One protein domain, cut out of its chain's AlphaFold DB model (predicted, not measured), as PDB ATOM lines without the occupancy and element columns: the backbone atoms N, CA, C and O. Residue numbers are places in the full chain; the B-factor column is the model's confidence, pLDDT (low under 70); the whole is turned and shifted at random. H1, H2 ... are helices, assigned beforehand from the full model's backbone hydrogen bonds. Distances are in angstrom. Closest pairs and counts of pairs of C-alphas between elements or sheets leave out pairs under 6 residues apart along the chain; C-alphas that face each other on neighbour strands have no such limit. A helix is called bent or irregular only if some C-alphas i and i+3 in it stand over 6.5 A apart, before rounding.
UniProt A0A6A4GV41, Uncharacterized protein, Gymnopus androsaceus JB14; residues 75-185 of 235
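AT A GLANCE: This is residues 75 to 185 of the 235 residues of an uncharacterized protein of Gymnopus androsaceus JB14 (UniProt A0A6A4GV41). A flat, open frame of four helices: the long H3 and H4 make a V, meeting near their ends at residues 149 and 150, and H1 lies between the two arms, packed on both. H2 runs across the wide side of the V, from near the end of H1 to the start of H3, and the space enclosed by H1, H2 and H3 is left open; the end of H4, residues 177 to 185, sticks out. The printed part has 111 residues, with four named helices in the order H1, H2, H3, H4 and no named strand, and its class is all helix. It is loose, with a radius of gyration of the C-alphas of 18.4 A, and spans 52 by 45 by 17 A.

HOW THE PARTS SIT: H1, residues 75 to 92, touches H3, residues 119 to 148, with the C-alphas of Pro 76 and Ile 143 closest at 4.9 A; the two run opposite ways at a shallow tilt of 30 degrees. H1 also touches H4, residues 151 to 185, with the C-alphas of Val 79 and Val 158 closest at 5.3 A; these two run the same way at a shallow tilt of 14 degrees. H2, residues 96 to 115, touches no helix. It is apart from H1 and from H4. H2 is close to H3 but not clearly touching it, at a steep tilt of 55 degrees, and their closest C-alphas are those of Val 113 and Met 122, 6.2 A apart. H3 and H4 are close but not clearly touching, opposite ways at a steep tilt of 44 degrees; their closest C-alphas are those of Ala 146 and Val 154, 5.9 A apart. In H2 and H4 every O i to N i+4 pair is within hydrogen-bond range; in H1 it is 12 of 14 pairs and in H3 22 of 26.

IN THESE COORDINATES: H1 begins at C-alpha 75, (163.710, 158.527, 56.513), and is 24.4 A long. It has a kink of 33 degrees near residue 86 and is only just irregular: C-alphas 87 and 90 are 6.6 A apart. H2 is 28.9 A long. H3 begins at C-alpha 119, (192.443, 158.325, 89.424), and is 41.7 A long; it has a kink of 40 degrees near residue 132 and is neither bent nor irregular, but only just: C-alphas 129 and 132 are 6.1 A apart. H4, the longest at 35 residues, is 50.8 A long and ends at C-alpha 185, (191.078, 195.500, 63.147).

THE WHOLE: The two C-alphas farthest apart are those of Ile 148 and Ser 185, at 54.0 A. The printed part has no cut, and its three links, H1 to H2, H2 to H3 and H3 to H4, are tight. The mean pLDDT of the printed part is 86.6, and no printed residue is under 70.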
ATOM      1  N   LEU A  75     163.853 157.494  55.488       89.00
ATOM      2  CA  LEU A  75     163.710 158.527  56.513       89.00
ATOM      3  C   LEU A  75     164.581 158.269  57.756       89.00
ATOM      4  O   LEU A  75     165.295 159.191  58.160       89.00
ATOM      5  N   PRO A  76     164.617 157.057  58.349       90.50
ATOM      6  CA  PRO A  76     165.556 156.736  59.424       90.50
ATOM      7  C   PRO A  76     167.026 156.965  59.050       90.50
ATOM      8  O   PRO A  76     167.781 157.510  59.855       90.50
ATOM      9  N   VAL A  77     167.433 156.611  57.825       91.94
ATOM     10  CA  VAL A  77     168.807 156.841  57.348       91.94
ATOM     11  C   VAL A  77     169.107 158.337  57.267       91.94
ATOM     12  O   VAL A  77     170.141 158.778  57.768       91.94
ATOM     13  N   ILE A  78     168.183 159.141  56.730       92.62
ATOM     14  CA  ILE A  78     168.325 160.603  56.687       92.62
ATOM     15  C   ILE A  78     168.434 161.186  58.104       92.62
ATOM     16  O   ILE A  78     169.309 162.016  58.345       92.62
ATOM     17  N   VAL A  79     167.621 160.729  59.069       91.69
ATOM     18  CA  VAL A  79     167.748 161.139  60.485       91.69
ATOM     19  C   VAL A  79     169.148 160.844  61.022       91.69
ATOM     20  O   VAL A  79     169.747 161.697  61.688       91.69
ATOM     21  N   GLY A  80     169.670 159.646  60.752       90.44
ATOM     22  CA  GLY A  80     171.010 159.237  61.167       90.44
ATOM     23  C   GLY A  80     172.100 160.125  60.565       90.44
ATOM     24  O   GLY A  80     172.977 160.603  61.288       90.44
ATOM     25  N   LEU A  81     172.009 160.417  59.266       92.94
ATOM     26  CA  LEU A  81     172.954 161.288  58.564       92.94
ATOM     27  C   LEU A  81     172.912 162.726  59.091       92.94
ATOM     28  O   LEU A  81     173.960 163.299  59.382       92.94
ATOM     29  N   VAL A  82     171.720 163.299  59.282       92.00
ATOM     30  CA  VAL A  82     171.561 164.657  59.834       92.00
ATOM     31  C   VAL A  82     172.098 164.734  61.265       92.00
ATOM     32  O   VAL A  82     172.753 165.708  61.632       92.00
ATOM     33  N   THR A  83     171.872 163.701  62.078       89.44
ATOM     34  CA  THR A  83     172.377 163.663  63.459       89.44
ATOM     35  C   THR A  83     173.907 163.586  63.485       89.44
ATOM     36  O   THR A  83     174.535 164.327  64.240       89.44
ATOM     37  N   MET A  84     174.517 162.763  62.625       88.88
ATOM     38  CA  MET A  84     175.974 162.699  62.484       88.88
ATOM     39  C   MET A  84     176.553 164.028  61.982       88.88
ATOM     40  O   MET A  84     177.519 164.531  62.558       88.88
ATOM     41  N   ALA A  85     175.922 164.639  60.975       90.50
ATOM     42  CA  ALA A  85     176.304 165.956  60.479       90.50
ATOM     43  C   ALA A  85     176.256 167.010  61.592       90.50
ATOM     44  O   ALA A  85     177.135 167.863  61.664       90.50
ATOM     45  N   ASN A  86     175.293 166.925  62.517       88.69
ATOM     46  CA  ASN A  86     175.198 167.858  63.636       88.69
ATOM     47  C   ASN A  86     176.388 167.736  64.600       88.69
ATOM     48  O   ASN A  86     176.954 168.749  65.008       88.69
ATOM     49  N   VAL A  87     176.834 166.511  64.895       85.50
ATOM     50  CA  VAL A  87     178.012 166.262  65.748       85.50
ATOM     51  C   VAL A  87     179.291 166.787  65.088       85.50
ATOM     52  O   VAL A  87     180.137 167.395  65.751       85.50
ATOM     53  N   GLU A  88     179.431 166.591  63.778       86.88
ATOM     54  CA  GLU A  88     180.636 166.984  63.038       86.88
ATOM     55  C   GLU A  88     180.645 168.454  62.599       86.88
ATOM     56  O   GLU A  88     181.726 169.017  62.406       86.88
ATOM     57  N   SER A  89     179.482 169.114  62.551       87.19
ATOM     58  CA  SER A  89     179.340 170.522  62.143       87.19
ATOM     59  C   SER A  89     180.199 171.482  62.975       87.19
ATOM     60  O   SER A  89     180.712 172.474  62.458       87.19
ATOM     61  N   SER A  90     180.428 171.151  64.248       77.06
ATOM     62  CA  SER A  90     181.302 171.905  65.154       77.06
ATOM     63  C   SER A  90     182.767 171.921  64.703       77.06
ATOM     64  O   SER A  90     183.485 172.885  64.951       77.06
ATOM     65  N   THR A  91     183.218 170.864  64.023       83.06
ATOM     66  CA  THR A  91     184.607 170.720  63.568       83.06
ATOM     67  C   THR A  91     184.819 171.331  62.180       83.06
ATOM     68  O   THR A  91     185.938 171.712  61.845       83.06
ATOM     69  N   TRP A  92     183.762 171.463  61.370       83.06
ATOM     70  CA  TRP A  92     183.853 171.935  59.979       83.06
ATOM     71  C   TRP A  92     184.351 173.375  59.838       83.06
ATOM     72  O   TRP A  92     184.901 173.745  58.805       83.06
ATOM     73  N   PHE A  93     184.181 174.179  60.880       80.25
ATOM     74  CA  PHE A  93     184.477 175.606  60.863       80.25
ATOM     75  C   PHE A  93     185.742 176.004  61.625       80.25
ATOM     76  O   PHE A  93     186.046 177.186  61.760       80.25
ATOM     77  N   MET A  94     186.498 175.022  62.105       80.38
ATOM     78  CA  MET A  94     187.713 175.258  62.873       80.38
ATOM     79  C   MET A  94     188.861 175.640  61.931       80.38
ATOM     80  O   MET A  94     189.208 174.881  61.021       80.38
ATOM     81  N   ASN A  95     189.461 176.818  62.130       83.06
ATOM     82  CA  ASN A  95     190.607 177.250  61.323       83.06
ATOM     83  C   ASN A  95     191.810 176.313  61.535       83.06
ATOM     84  O   ASN A  95     191.974 175.720  62.603       83.06
ATOM     85  N   ALA A  96     192.704 176.219  60.544       85.44
ATOM     86  CA  ALA A  96     193.921 175.401  60.643       85.44
ATOM     87  C   ALA A  96     194.774 175.763  61.877       85.44
ATOM     88  O   ALA A  96     195.271 174.877  62.571       85.44
ATOM     89  N   THR A  97     194.838 177.056  62.209       84.88
ATOM     90  CA  THR A  97     195.538 177.586  63.386       84.88
ATOM     91  C   THR A  97     194.894 177.148  64.703       84.88
ATOM     92  O   THR A  97     195.584 176.741  65.635       84.88
ATOM     93  N   GLU A  98     193.562 177.148  64.788       85.06
ATOM     94  CA  GLU A  98     192.836 176.653  65.963       85.06
ATOM     95  C   GLU A  98     192.971 175.138  66.111       85.06
ATOM     96  O   GLU A  98     193.086 174.637  67.227       85.06
ATOM     97  N   LYS A  99     193.021 174.400  64.995       87.25
ATOM     98  CA  LYS A  99     193.259 172.952  65.001       87.25
ATOM     99  C   LYS A  99     194.656 172.605  65.521       87.25
ATOM    100  O   LYS A  99     194.836 171.571  66.164       87.25
ATOM    101  N   GLU A 100     195.656 173.437  65.256       88.44
ATOM    102  CA  GLU A 100     196.999 173.295  65.832       88.44
ATOM    103  C   GLU A 100     197.024 173.657  67.316       88.44
ATOM    104  O   GLU A 100     197.561 172.893  68.119       88.44
ATOM    105  N   ALA A 101     196.360 174.748  67.706       88.62
ATOM    106  CA  ALA A 101     196.211 175.116  69.110       88.62
ATOM    107  C   ALA A 101     195.472 174.033  69.915       88.62
ATOM    108  O   ALA A 101     195.849 173.734  71.050       88.62
ATOM    109  N   LEU A 102     194.454 173.394  69.327       86.94
ATOM    110  CA  LEU A 102     193.738 172.277  69.939       86.94
ATOM    111  C   LEU A 102     194.663 171.073  70.136       86.94
ATOM    112  O   LEU A 102     194.731 170.558  71.247       86.94
ATOM    113  N   ARG A 103     195.438 170.684  69.113       87.75
ATOM    114  CA  ARG A 103     196.430 169.596  69.219       87.75
ATOM    115  C   ARG A 103     197.485 169.883  70.291       87.75
ATOM    116  O   ARG A 103     197.819 168.997  71.076       87.75
ATOM    117  N   ALA A 104     197.960 171.125  70.386       90.88
ATOM    118  CA  ALA A 104     198.890 171.536  71.436       90.88
ATOM    119  C   ALA A 104     198.251 171.465  72.836       90.88
ATOM    120  O   ALA A 104     198.882 171.007  73.789       90.88
ATOM    121  N   ASN A 105     196.988 171.874  72.975       87.75
ATOM    122  CA  ASN A 105     196.248 171.780  74.234       87.75
ATOM    123  C   ASN A 105     195.930 170.327  74.621       87.75
ATOM    124  O   ASN A 105     195.978 169.989  75.803       87.75
ATOM    125  N   GLU A 106     195.636 169.461  73.653       87.25
ATOM    126  CA  GLU A 106     195.436 168.025  73.864       87.25
ATOM    127  C   GLU A 106     196.728 167.340  74.319       87.25
ATOM    128  O   GLU A 106     196.686 166.572  75.280       87.25
ATOM    129  N   ALA A 107     197.875 167.676  73.717       89.12
ATOM    130  CA  ALA A 107     199.186 167.187  74.149       89.12
ATOM    131  C   ALA A 107     199.513 167.627  75.586       89.12
ATOM    132  O   ALA A 107     199.864 166.797  76.424       89.12
ATOM    133  N   LYS A 108     199.291 168.908  75.915       88.62
ATOM    134  CA  LYS A 108     199.465 169.425  77.285       88.62
ATOM    135  C   LYS A 108     198.540 168.734  78.287       88.62
ATOM    136  O   LYS A 108     198.956 168.412  79.395       88.62
ATOM    137  N   ARG A 109     197.279 168.487  77.917       83.38
ATOM    138  CA  ARG A 109     196.326 167.753  78.765       83.38
ATOM    139  C   ARG A 109     196.737 166.296  78.966       83.38
ATOM    140  O   ARG A 109     196.574 165.792  80.073       83.38
ATOM    141  N   ALA A 110     197.277 165.639  77.941       84.62
ATOM    142  CA  ALA A 110     197.806 164.284  78.063       84.62
ATOM    143  C   ALA A 110     199.008 164.233  79.018       84.62
ATOM    144  O   ALA A 110     199.058 163.357  79.876       84.62
ATOM    145  N   GLU A 111     199.916 165.209  78.939       87.50
ATOM    146  CA  GLU A 111     201.064 165.307  79.848       87.50
ATOM    147  C   GLU A 111     200.635 165.589  81.297       87.50
ATOM    148  O   GLU A 111     201.121 164.942  82.225       87.50
ATOM    149  N   MET A 112     199.679 166.503  81.508       79.94
ATOM    150  CA  MET A 112     199.123 166.771  82.840       79.94
ATOM    151  C   MET A 112     198.457 165.532  83.439       79.94
ATOM    152  O   MET A 112     198.609 165.287  84.631       79.94
ATOM    153  N   VAL A 113     197.757 164.736  82.628       81.06
ATOM    154  CA  VAL A 113     197.140 163.492  83.102       81.06
ATOM    155  C   VAL A 113     198.170 162.406  83.387       81.06
ATOM    156  O   VAL A 113     198.027 161.704  84.380       81.06
ATOM    157  N   ALA A 114     199.230 162.304  82.583       84.25
ATOM    158  CA  ALA A 114     200.329 161.376  82.845       84.25
ATOM    159  C   ALA A 114     201.068 161.705  84.155       84.25
ATOM    160  O   ALA A 114     201.529 160.801  84.845       84.25
ATOM    161  N   LYS A 115     201.156 162.993  84.511       87.12
ATOM    162  CA  LYS A 115     201.753 163.449  85.777       87.12
ATOM    163  C   LYS A 115     200.772 163.441  86.951       87.12
ATOM    164  O   LYS A 115     201.210 163.392  88.097       87.12
ATOM    165  N   SER A 116     199.461 163.498  86.708       78.88
ATOM    166  CA  SER A 116     198.466 163.455  87.779       78.88
ATOM    167  C   SER A 116     198.255 162.016  88.257       78.88
ATOM    168  O   SER A 116     197.689 161.195  87.539       78.88
ATOM    169  N   GLN A 117     198.643 161.726  89.499       78.56
ATOM    170  CA  GLN A 117     198.394 160.434  90.155       78.56
ATOM    171  C   GLN A 117     196.923 160.253  90.597       78.56
ATOM    172  O   GLN A 117     196.535 159.215  91.130       78.56
ATOM    173  N   ASP A 118     196.071 161.248  90.349       77.12
ATOM    174  CA  ASP A 118     194.658 161.197  90.701       77.12
ATOM    175  C   ASP A 118     193.852 160.368  89.696       77.12
ATOM    176  O   ASP A 118     193.617 160.757  88.547       77.12
ATOM    177  N   ARG A 119     193.331 159.233  90.174       77.50
ATOM    178  CA  ARG A 119     192.443 158.325  89.424       77.50
ATOM    179  C   ARG A 119     191.249 159.058  88.794       77.50
ATOM    180  O   ARG A 119     190.841 158.741  87.679       77.50
ATOM    181  N   TRP A 120     190.711 160.064  89.484       76.81
ATOM    182  CA  TRP A 120     189.571 160.858  89.018       76.81
ATOM    183  C   TRP A 120     189.876 161.718  87.781       76.81
ATOM    184  O   TRP A 120     188.994 161.923  86.944       76.81
ATOM    185  N   SER A 121     191.116 162.183  87.629       72.94
ATOM    186  CA  SER A 121     191.559 163.012  86.501       72.94
ATOM    187  C   SER A 121     191.594 162.211  85.198       72.94
ATOM    188  O   SER A 121     191.116 162.677  84.162       72.94
ATOM    189  N   MET A 122     192.069 160.964  85.271       70.56
ATOM    190  CA  MET A 122     192.083 160.029  84.141       70.56
ATOM    191  C   MET A 122     190.669 159.662  83.669       70.56
ATOM    192  O   MET A 122     190.403 159.653  82.466       70.56
ATOM    193  N   VAL A 123     189.734 159.422  84.599       76.62
ATOM    194  CA  VAL A 123     188.344 159.066  84.256       76.62
ATOM    195  C   VAL A 123     187.648 160.200  83.502       76.62
ATOM    196  O   VAL A 123     187.023 159.949  82.472       76.62
ATOM    197  N   LYS A 124     187.799 161.456  83.947       77.62
ATOM    198  CA  LYS A 124     187.203 162.615  83.259       77.62
ATOM    199  C   LYS A 124     187.701 162.755  81.821       77.62
ATOM    200  O   LYS A 124     186.911 163.065  80.932       77.62
ATOM    201  N   LEU A 125     188.991 162.518  81.580       72.88
ATOM    202  CA  LEU A 125     189.579 162.702  80.255       72.88
ATOM    203  C   LEU A 125     189.146 161.603  79.273       72.88
ATOM    204  O   LEU A 125     188.848 161.903  78.115       72.88
ATOM    205  N   ASN A 126     189.020 160.361  79.749       74.25
ATOM    206  CA  ASN A 126     188.442 159.264  78.971       74.25
ATOM    207  C   ASN A 126     186.955 159.493  78.684       74.25
ATOM    208  O   ASN A 126     186.512 159.226  77.574       74.25
ATOM    209  N   LEU A 127     186.198 160.066  79.628       75.06
ATOM    210  CA  LEU A 127     184.791 160.393  79.396       75.06
ATOM    211  C   LEU A 127     184.636 161.380  78.238       75.06
ATOM    212  O   LEU A 127     183.863 161.133  77.326       75.06
ATOM    213  N   VAL A 128     185.406 162.472  78.236       74.56
ATOM    214  CA  VAL A 128     185.308 163.504  77.188       74.56
ATOM    215  C   VAL A 128     185.700 162.955  75.813       74.56
ATOM    216  O   VAL A 128     185.049 163.285  74.824       74.56
ATOM    217  N   LYS A 129     186.718 162.086  75.739       77.31
ATOM    218  CA  LYS A 129     187.090 161.402  74.489       77.31
ATOM    219  C   LYS A 129     185.980 160.460  74.016       77.31
ATOM    220  O   LYS A 129     185.589 160.506  72.853       77.31
ATOM    221  N   ASN A 130     185.408 159.695  74.942       82.12
ATOM    222  CA  ASN A 130     184.371 158.713  74.645       82.12
ATOM    223  C   ASN A 130     183.004 159.350  74.368       82.12
ATOM    224  O   ASN A 130     182.165 158.713  73.742       82.12
ATOM    225  N   VAL A 131     182.763 160.598  74.786       84.38
ATOM    226  CA  VAL A 131     181.516 161.321  74.480       84.38
ATOM    227  C   VAL A 131     181.343 161.510  72.972       84.38
ATOM    228  O   VAL A 131     180.230 161.424  72.463       84.38
ATOM    229  N   LYS A 132     182.431 161.722  72.223       77.19
ATOM    230  CA  LYS A 132     182.338 161.877  70.765       77.19
ATOM    231  C   LYS A 132     181.921 160.570  70.083       77.19
ATOM    232  O   LYS A 132     181.072 160.589  69.194       77.19
ATOM    233  N   ASP A 133     182.458 159.445  70.543       84.56
ATOM    234  CA  ASP A 133     182.083 158.127  70.032       84.56
ATOM    235  C   ASP A 133     180.698 157.691  70.523       84.56
ATOM    236  O   ASP A 133     179.928 157.112  69.756       84.56
ATOM    237  N   SER A 134     180.303 158.052  71.747       83.69
ATOM    238  CA  SER A 134     178.952 157.773  72.239       83.69
ATOM    239  C   SER A 134     177.889 158.550  71.463       83.69
ATOM    240  O   SER A 134     176.830 157.994  71.177       83.69
ATOM    241  N   MET A 135     178.176 159.780  71.015       81.56
ATOM    242  CA  MET A 135     177.274 160.511  70.116       81.56
ATOM    243  C   MET A 135     177.133 159.839  68.744       81.56
ATOM    244  O   MET A 135     176.059 159.901  68.144       81.56
ATOM    245  N   ARG A 136     178.173 159.151  68.254       85.81
ATOM    246  CA  ARG A 136     178.101 158.365  67.009       85.81
ATOM    247  C   ARG A 136     177.250 157.111  67.190       85.81
ATOM    248  O   ARG A 136     176.383 156.843  66.361       85.81
ATOM    249  N   ILE A 137     177.428 156.400  68.304       89.25
ATOM    250  CA  ILE A 137     176.609 155.230  68.662       89.25
ATOM    251  C   ILE A 137     175.141 155.630  68.839       89.25
ATOM    252  O   ILE A 137     174.249 154.952  68.331       89.25
ATOM    253  N   LEU A 138     174.882 156.767  69.493       87.75
ATOM    254  CA  LEU A 138     173.534 157.308  69.651       87.75
ATOM    255  C   LEU A 138     172.874 157.584  68.296       87.75
ATOM    256  O   LEU A 138     171.676 157.350  68.146       87.75
ATOM    257  N   SER A 139     173.648 158.032  67.303       85.31
ATOM    258  CA  SER A 139     173.148 158.234  65.942       85.31
ATOM    259  C   SER A 139     172.657 156.927  65.317       85.31
ATOM    260  O   SER A 139     171.560 156.890  64.769       85.31
ATOM    261  N   VAL A 140     173.414 155.833  65.462       90.75
ATOM    262  CA  VAL A 140     173.023 154.506  64.948       90.75
ATOM    263  C   VAL A 140     171.801 153.964  65.692       90.75
ATOM    264  O   VAL A 140     170.847 153.509  65.066       90.75
ATOM    265  N   LEU A 141     171.782 154.081  67.023       92.62
ATOM    266  CA  LEU A 141     170.640 153.666  67.842       92.62
ATOM    267  C   LEU A 141     169.356 154.408  67.438       92.62
ATOM    268  O   LEU A 141     168.274 153.820  67.382       92.62
ATOM    269  N   ARG A 142     169.478 155.699  67.108       88.12
ATOM    270  CA  ARG A 142     168.353 156.532  66.681       88.12
ATOM    271  C   ARG A 142     167.733 156.067  65.362       88.12
ATOM    272  O   ARG A 142     166.529 156.231  65.204       88.12
ATOM    273  N   ILE A 143     168.503 155.459  64.456       92.44
ATOM    274  CA  ILE A 143     167.976 154.866  63.212       92.44
ATOM    275  C   ILE A 143     167.034 153.702  63.547       92.44
ATOM    276  O   ILE A 143     165.928 153.634  63.013       92.44
ATOM    277  N   GLY A 144     167.425 152.839  64.490       93.00
ATOM    278  CA  GLY A 144     166.572 151.745  64.962       93.00
ATOM    279  C   GLY A 144     165.277 152.259  65.592       93.00
ATOM    280  O   GLY A 144     164.194 151.816  65.219       93.00
ATOM    281  N   LEU A 145     165.353 153.273  66.460       91.06
ATOM    282  CA  LEU A 145     164.153 153.886  67.050       91.06
ATOM    283  C   LEU A 145     163.255 154.557  65.999       91.06
ATOM    284  O   LEU A 145     162.034 154.455  66.074       91.06
ATOM    285  N   ALA A 146     163.849 155.211  65.002       90.50
ATOM    286  CA  ALA A 146     163.109 155.834  63.912       90.50
ATOM    287  C   ALA A 146     162.420 154.810  62.997       90.50
ATOM    288  O   ALA A 146     161.366 155.125  62.460       90.50
ATOM    289  N   SER A 147     162.956 153.593  62.851       91.19
ATOM    290  CA  SER A 147     162.306 152.550  62.042       91.19
ATOM    291  C   SER A 147     161.002 152.000  62.630       91.19
ATOM    292  O   SER A 147     160.174 151.485  61.886       91.19
ATOM    293  N   ILE A 148     160.802 152.128  63.944       93.00
ATOM    294  CA  ILE A 148     159.588 151.656  64.634       93.00
ATOM    295  C   ILE A 148     158.556 152.792  64.756       93.00
ATOM    296  O   ILE A 148     157.362 152.551  64.932       93.00
ATOM    297  N   ALA A 149     159.002 154.046  64.660       91.56
ATOM    298  CA  ALA A 149     158.144 155.211  64.805       91.56
ATOM    299  C   ALA A 149     157.280 155.464  63.547       91.56
ATOM    300  O   ALA A 149     157.718 155.197  62.425       91.56
ATOM    301  N   PRO A 150     156.077 156.052  63.697       90.19
ATOM    302  CA  PRO A 150     155.271 156.495  62.559       90.19
ATOM    303  C   PRO A 150     156.025 157.527  61.712       90.19
ATOM    304  O   PRO A 150     156.686 158.416  62.264       90.19
ATOM    305  N   GLY A 151     155.884 157.471  60.382       86.56
ATOM    306  CA  GLY A 151     156.588 158.366  59.451       86.56
ATOM    307  C   GLY A 151     156.420 159.858  59.776       86.56
ATOM    308  O   GLY A 151     157.382 160.621  59.677       86.56
ATOM    309  N   ALA A 152     155.244 160.262  60.271       88.38
ATOM    310  CA  ALA A 152     154.977 161.615  60.773       88.38
ATOM    311  C   ALA A 152     155.986 162.079  61.841       88.38
ATOM    312  O   ALA A 152     156.515 163.191  61.783       88.38
ATOM    313  N   VAL A 153     156.259 161.213  62.819       90.19
ATOM    314  CA  VAL A 153     157.150 161.499  63.951       90.19
ATOM    315  C   VAL A 153     158.595 161.575  63.471       90.19
ATOM    316  O   VAL A 153     159.346 162.458  63.889       90.19
ATOM    317  N   VAL A 154     158.974 160.696  62.541       90.44
ATOM    318  CA  VAL A 154     160.311 160.695  61.941       90.44
ATOM    319  C   VAL A 154     160.546 161.979  61.148       90.44
ATOM    320  O   VAL A 154     161.572 162.626  61.344       90.44
ATOM    321  N   LEU A 155     159.587 162.413  60.323       88.19
ATOM    322  CA  LEU A 155     159.672 163.687  59.598       88.19
ATOM    323  C   LEU A 155     159.782 164.887  60.543       88.19
ATOM    324  O   LEU A 155     160.595 165.786  60.308       88.19
ATOM    325  N   TYR A 156     159.016 164.891  61.634       90.69
ATOM    326  CA  TYR A 156     159.151 165.900  62.681       90.69
ATOM    327  C   TYR A 156     160.569 165.916  63.280       90.69
ATOM    328  O   TYR A 156     161.176 166.978  63.428       90.69
ATOM    329  N   TRP A 157     161.155 164.750  63.561       91.50
ATOM    330  CA  TRP A 157     162.534 164.667  64.048       91.50
ATOM    331  C   TRP A 157     163.568 165.126  63.022       91.50
ATOM    332  O   TRP A 157     164.493 165.844  63.403       91.50
ATOM    333  N   VAL A 158     163.422 164.753  61.745       91.38
ATOM    334  CA  VAL A 158     164.314 165.203  60.660       91.38
ATOM    335  C   VAL A 158     164.286 166.719  60.566       91.38
ATOM    336  O   VAL A 158     165.334 167.362  60.601       91.38
ATOM    337  N   THR A 159     163.093 167.300  60.452       91.00
ATOM    338  CA  THR A 159     162.922 168.744  60.263       91.00
ATOM    339  C   THR A 159     163.421 169.532  61.471       91.00
ATOM    340  O   THR A 159     164.167 170.493  61.295       91.00
ATOM    341  N   SER A 160     163.122 169.079  62.692       90.88
ATOM    342  CA  SER A 160     163.643 169.677  63.927       90.88
ATOM    343  C   SER A 160     165.176 169.622  64.000       90.88
ATOM    344  O   SER A 160     165.821 170.641  64.257       90.88
ATOM    345  N   ALA A 161     165.780 168.463  63.711       90.06
ATOM    346  CA  ALA A 161     167.235 168.308  63.716       90.06
ATOM    347  C   ALA A 161     167.909 169.155  62.625       90.06
ATOM    348  O   ALA A 161     168.933 169.789  62.876       90.06
ATOM    349  N   THR A 162     167.305 169.215  61.437       92.88
ATOM    350  CA  THR A 162     167.790 170.029  60.316       92.88
ATOM    351  C   THR A 162     167.741 171.514  60.663       92.88
ATOM    352  O   THR A 162     168.708 172.230  60.419       92.88
ATOM    353  N   PHE A 163     166.663 171.983  61.294       94.12
ATOM    354  CA  PHE A 163     166.556 173.375  61.725       94.12
ATOM    355  C   PHE A 163     167.628 173.740  62.762       94.12
ATOM    356  O   PHE A 163     168.289 174.768  62.624       94.12
ATOM    357  N   GLY A 164     167.871 172.870  63.749       90.56
ATOM    358  CA  GLY A 164     168.948 173.066  64.726       90.56
ATOM    359  C   GLY A 164     170.343 173.097  64.089       90.56
ATOM    360  O   GLY A 164     171.186 173.916  64.472       90.56
ATOM    361  N   LEU A 165     170.575 172.256  63.075       90.50
ATOM    362  CA  LEU A 165     171.816 172.243  62.303       90.50
ATOM    363  C   LEU A 165     172.008 173.555  61.534       90.50
ATOM    364  O   LEU A 165     173.075 174.159  61.611       90.50
ATOM    365  N   VAL A 166     170.964 174.033  60.853       93.88
ATOM    366  CA  VAL A 166     170.986 175.310  60.124       93.88
ATOM    367  C   VAL A 166     171.210 176.480  61.078       93.88
ATOM    368  O   VAL A 166     172.026 177.350  60.783       93.88
ATOM    369  N   GLN A 167     170.552 176.491  62.241       93.00
ATOM    370  CA  GLN A 167     170.751 177.524  63.258       93.00
ATOM    371  C   GLN A 167     172.208 177.559  63.732       93.00
ATOM    372  O   GLN A 167     172.829 178.621  63.737       93.00
ATOM    373  N   THR A 168     172.767 176.404  64.097       89.75
ATOM    374  CA  THR A 168     174.151 176.302  64.582       89.75
ATOM    375  C   THR A 168     175.145 176.695  63.495       89.75
ATOM    376  O   THR A 168     176.070 177.466  63.744       89.75
ATOM    377  N   TRP A 169     174.927 176.223  62.268       92.31
ATOM    378  CA  TRP A 169     175.732 176.571  61.102       92.31
ATOM    379  C   TRP A 169     175.722 178.078  60.840       92.31
ATOM    380  O   TRP A 169     176.781 178.676  60.672       92.31
ATOM    381  N   LEU A 170     174.545 178.709  60.875       94.44
ATOM    382  CA  LEU A 170     174.383 180.133  60.598       94.44
ATOM    383  C   LEU A 170     175.013 180.998  61.694       94.44
ATOM    384  O   LEU A 170     175.720 181.955  61.381       94.44
ATOM    385  N   VAL A 171     174.820 180.642  62.967       93.31
ATOM    386  CA  VAL A 171     175.446 181.346  64.098       93.31
ATOM    387  C   VAL A 171     176.968 181.201  64.055       93.31
ATOM    388  O   VAL A 171     177.665 182.208  64.151       93.31
ATOM    389  N   ASN A 172     177.495 179.994  63.834       89.88
ATOM    390  CA  ASN A 172     178.941 179.770  63.728       89.88
ATOM    391  C   ASN A 172     179.541 180.502  62.520       89.88
ATOM    392  O   ASN A 172     180.629 181.074  62.604       89.88
ATOM    393  N   TRP A 173     178.819 180.523  61.398       90.31
ATOM    394  CA  TRP A 173     179.217 181.259  60.204       90.31
ATOM    395  C   TRP A 173     179.303 182.769  60.452       90.31
ATOM    396  O   TRP A 173     180.296 183.406  60.085       90.31
ATOM    397  N   LEU A 174     178.298 183.338  61.122       93.62
ATOM    398  CA  LEU A 174     178.292 184.745  61.512       93.62
ATOM    399  C   LEU A 174     179.394 185.063  62.528       93.62
ATOM    400  O   LEU A 174     180.107 186.047  62.329       93.62
ATOM    401  N   ASP A 175     179.592 184.224  63.549       90.88
ATOM    402  CA  ASP A 175     180.634 184.428  64.563       90.88
ATOM    403  C   ASP A 175     182.030 184.421  63.928       90.88
ATOM    404  O   ASP A 175     182.823 185.334  64.150       90.88
ATOM    405  N   MET A 176     182.325 183.481  63.023       86.69
ATOM    406  CA  MET A 176     183.585 183.513  62.270       86.69
ATOM    407  C   MET A 176     183.724 184.773  61.422       86.69
ATOM    408  O   MET A 176     184.810 185.354  61.345       86.69
ATOM    409  N   ARG A 177     182.648 185.208  60.758       90.44
ATOM    410  CA  ARG A 177     182.675 186.431  59.951       90.44
ATOM    411  C   ARG A 177     182.972 187.652  60.822       90.44
ATOM    412  O   ARG A 177     183.725 188.525  60.393       90.44
ATOM    413  N   TRP A 178     182.414 187.716  62.027       91.81
ATOM    414  CA  TRP A 178     182.670 188.788  62.987       91.81
ATOM    415  C   TRP A 178     184.087 188.717  63.556       91.81
ATOM    416  O   TRP A 178     184.784 189.729  63.556       91.81
ATOM    417  N   ARG A 179     184.570 187.525  63.921       87.19
ATOM    418  CA  ARG A 179     185.955 187.310  64.367       87.19
ATOM    419  C   ARG A 179     186.973 187.735  63.320       87.19
ATOM    420  O   ARG A 179     187.939 188.400  63.669       87.19
ATOM    421  N   ARG A 180     186.749 187.430  62.038       86.44
ATOM    422  CA  ARG A 180     187.641 187.879  60.952       86.44
ATOM    423  C   ARG A 180     187.732 189.403  60.879       86.44
ATOM    424  O   ARG A 180     188.822 189.931  60.696       86.44
ATOM    425  N   LYS A 181     186.611 190.108  61.060       90.38
ATOM    426  CA  LYS A 181     186.597 191.580  61.091       90.38
ATOM    427  C   LYS A 181     187.316 192.140  62.317       90.38
ATOM    428  O   LYS A 181     188.055 193.109  62.184       90.38
ATOM    429  N   LEU A 182     187.123 191.524  63.483       85.25
ATOM    430  CA  LEU A 182     187.804 191.927  64.713       85.25
ATOM    431  C   LEU A 182     189.315 191.707  64.602       85.25
ATOM    432  O   LEU A 182     190.055 192.660  64.783       85.25
ATOM    433  N   VAL A 183     189.770 190.514  64.203       82.62
ATOM    434  CA  VAL A 183     191.204 190.195  64.053       82.62
ATOM    435  C   VAL A 183     191.892 191.088  63.018       82.62
ATOM    436  O   VAL A 183     193.028 191.482  63.235       82.62
ATOM    437  N   ALA A 184     191.213 191.448  61.926       83.00
ATOM    438  CA  ALA A 184     191.755 192.397  60.950       83.00
ATOM    439  C   ALA A 184     191.878 193.831  61.502       83.00
ATOM    440  O   ALA A 184     192.664 194.618  60.984       83.00
ATOM    441  N   SER A 185     191.095 194.170  62.531       78.06
ATOM    442  CA  SER A 185     191.078 195.500  63.147       78.06
ATOM    443  C   SER A 185     191.991 195.601  64.371       78.06
ATOM    444  O   SER A 185     192.398 196.703  64.725       78.06
TER     445      SER A 185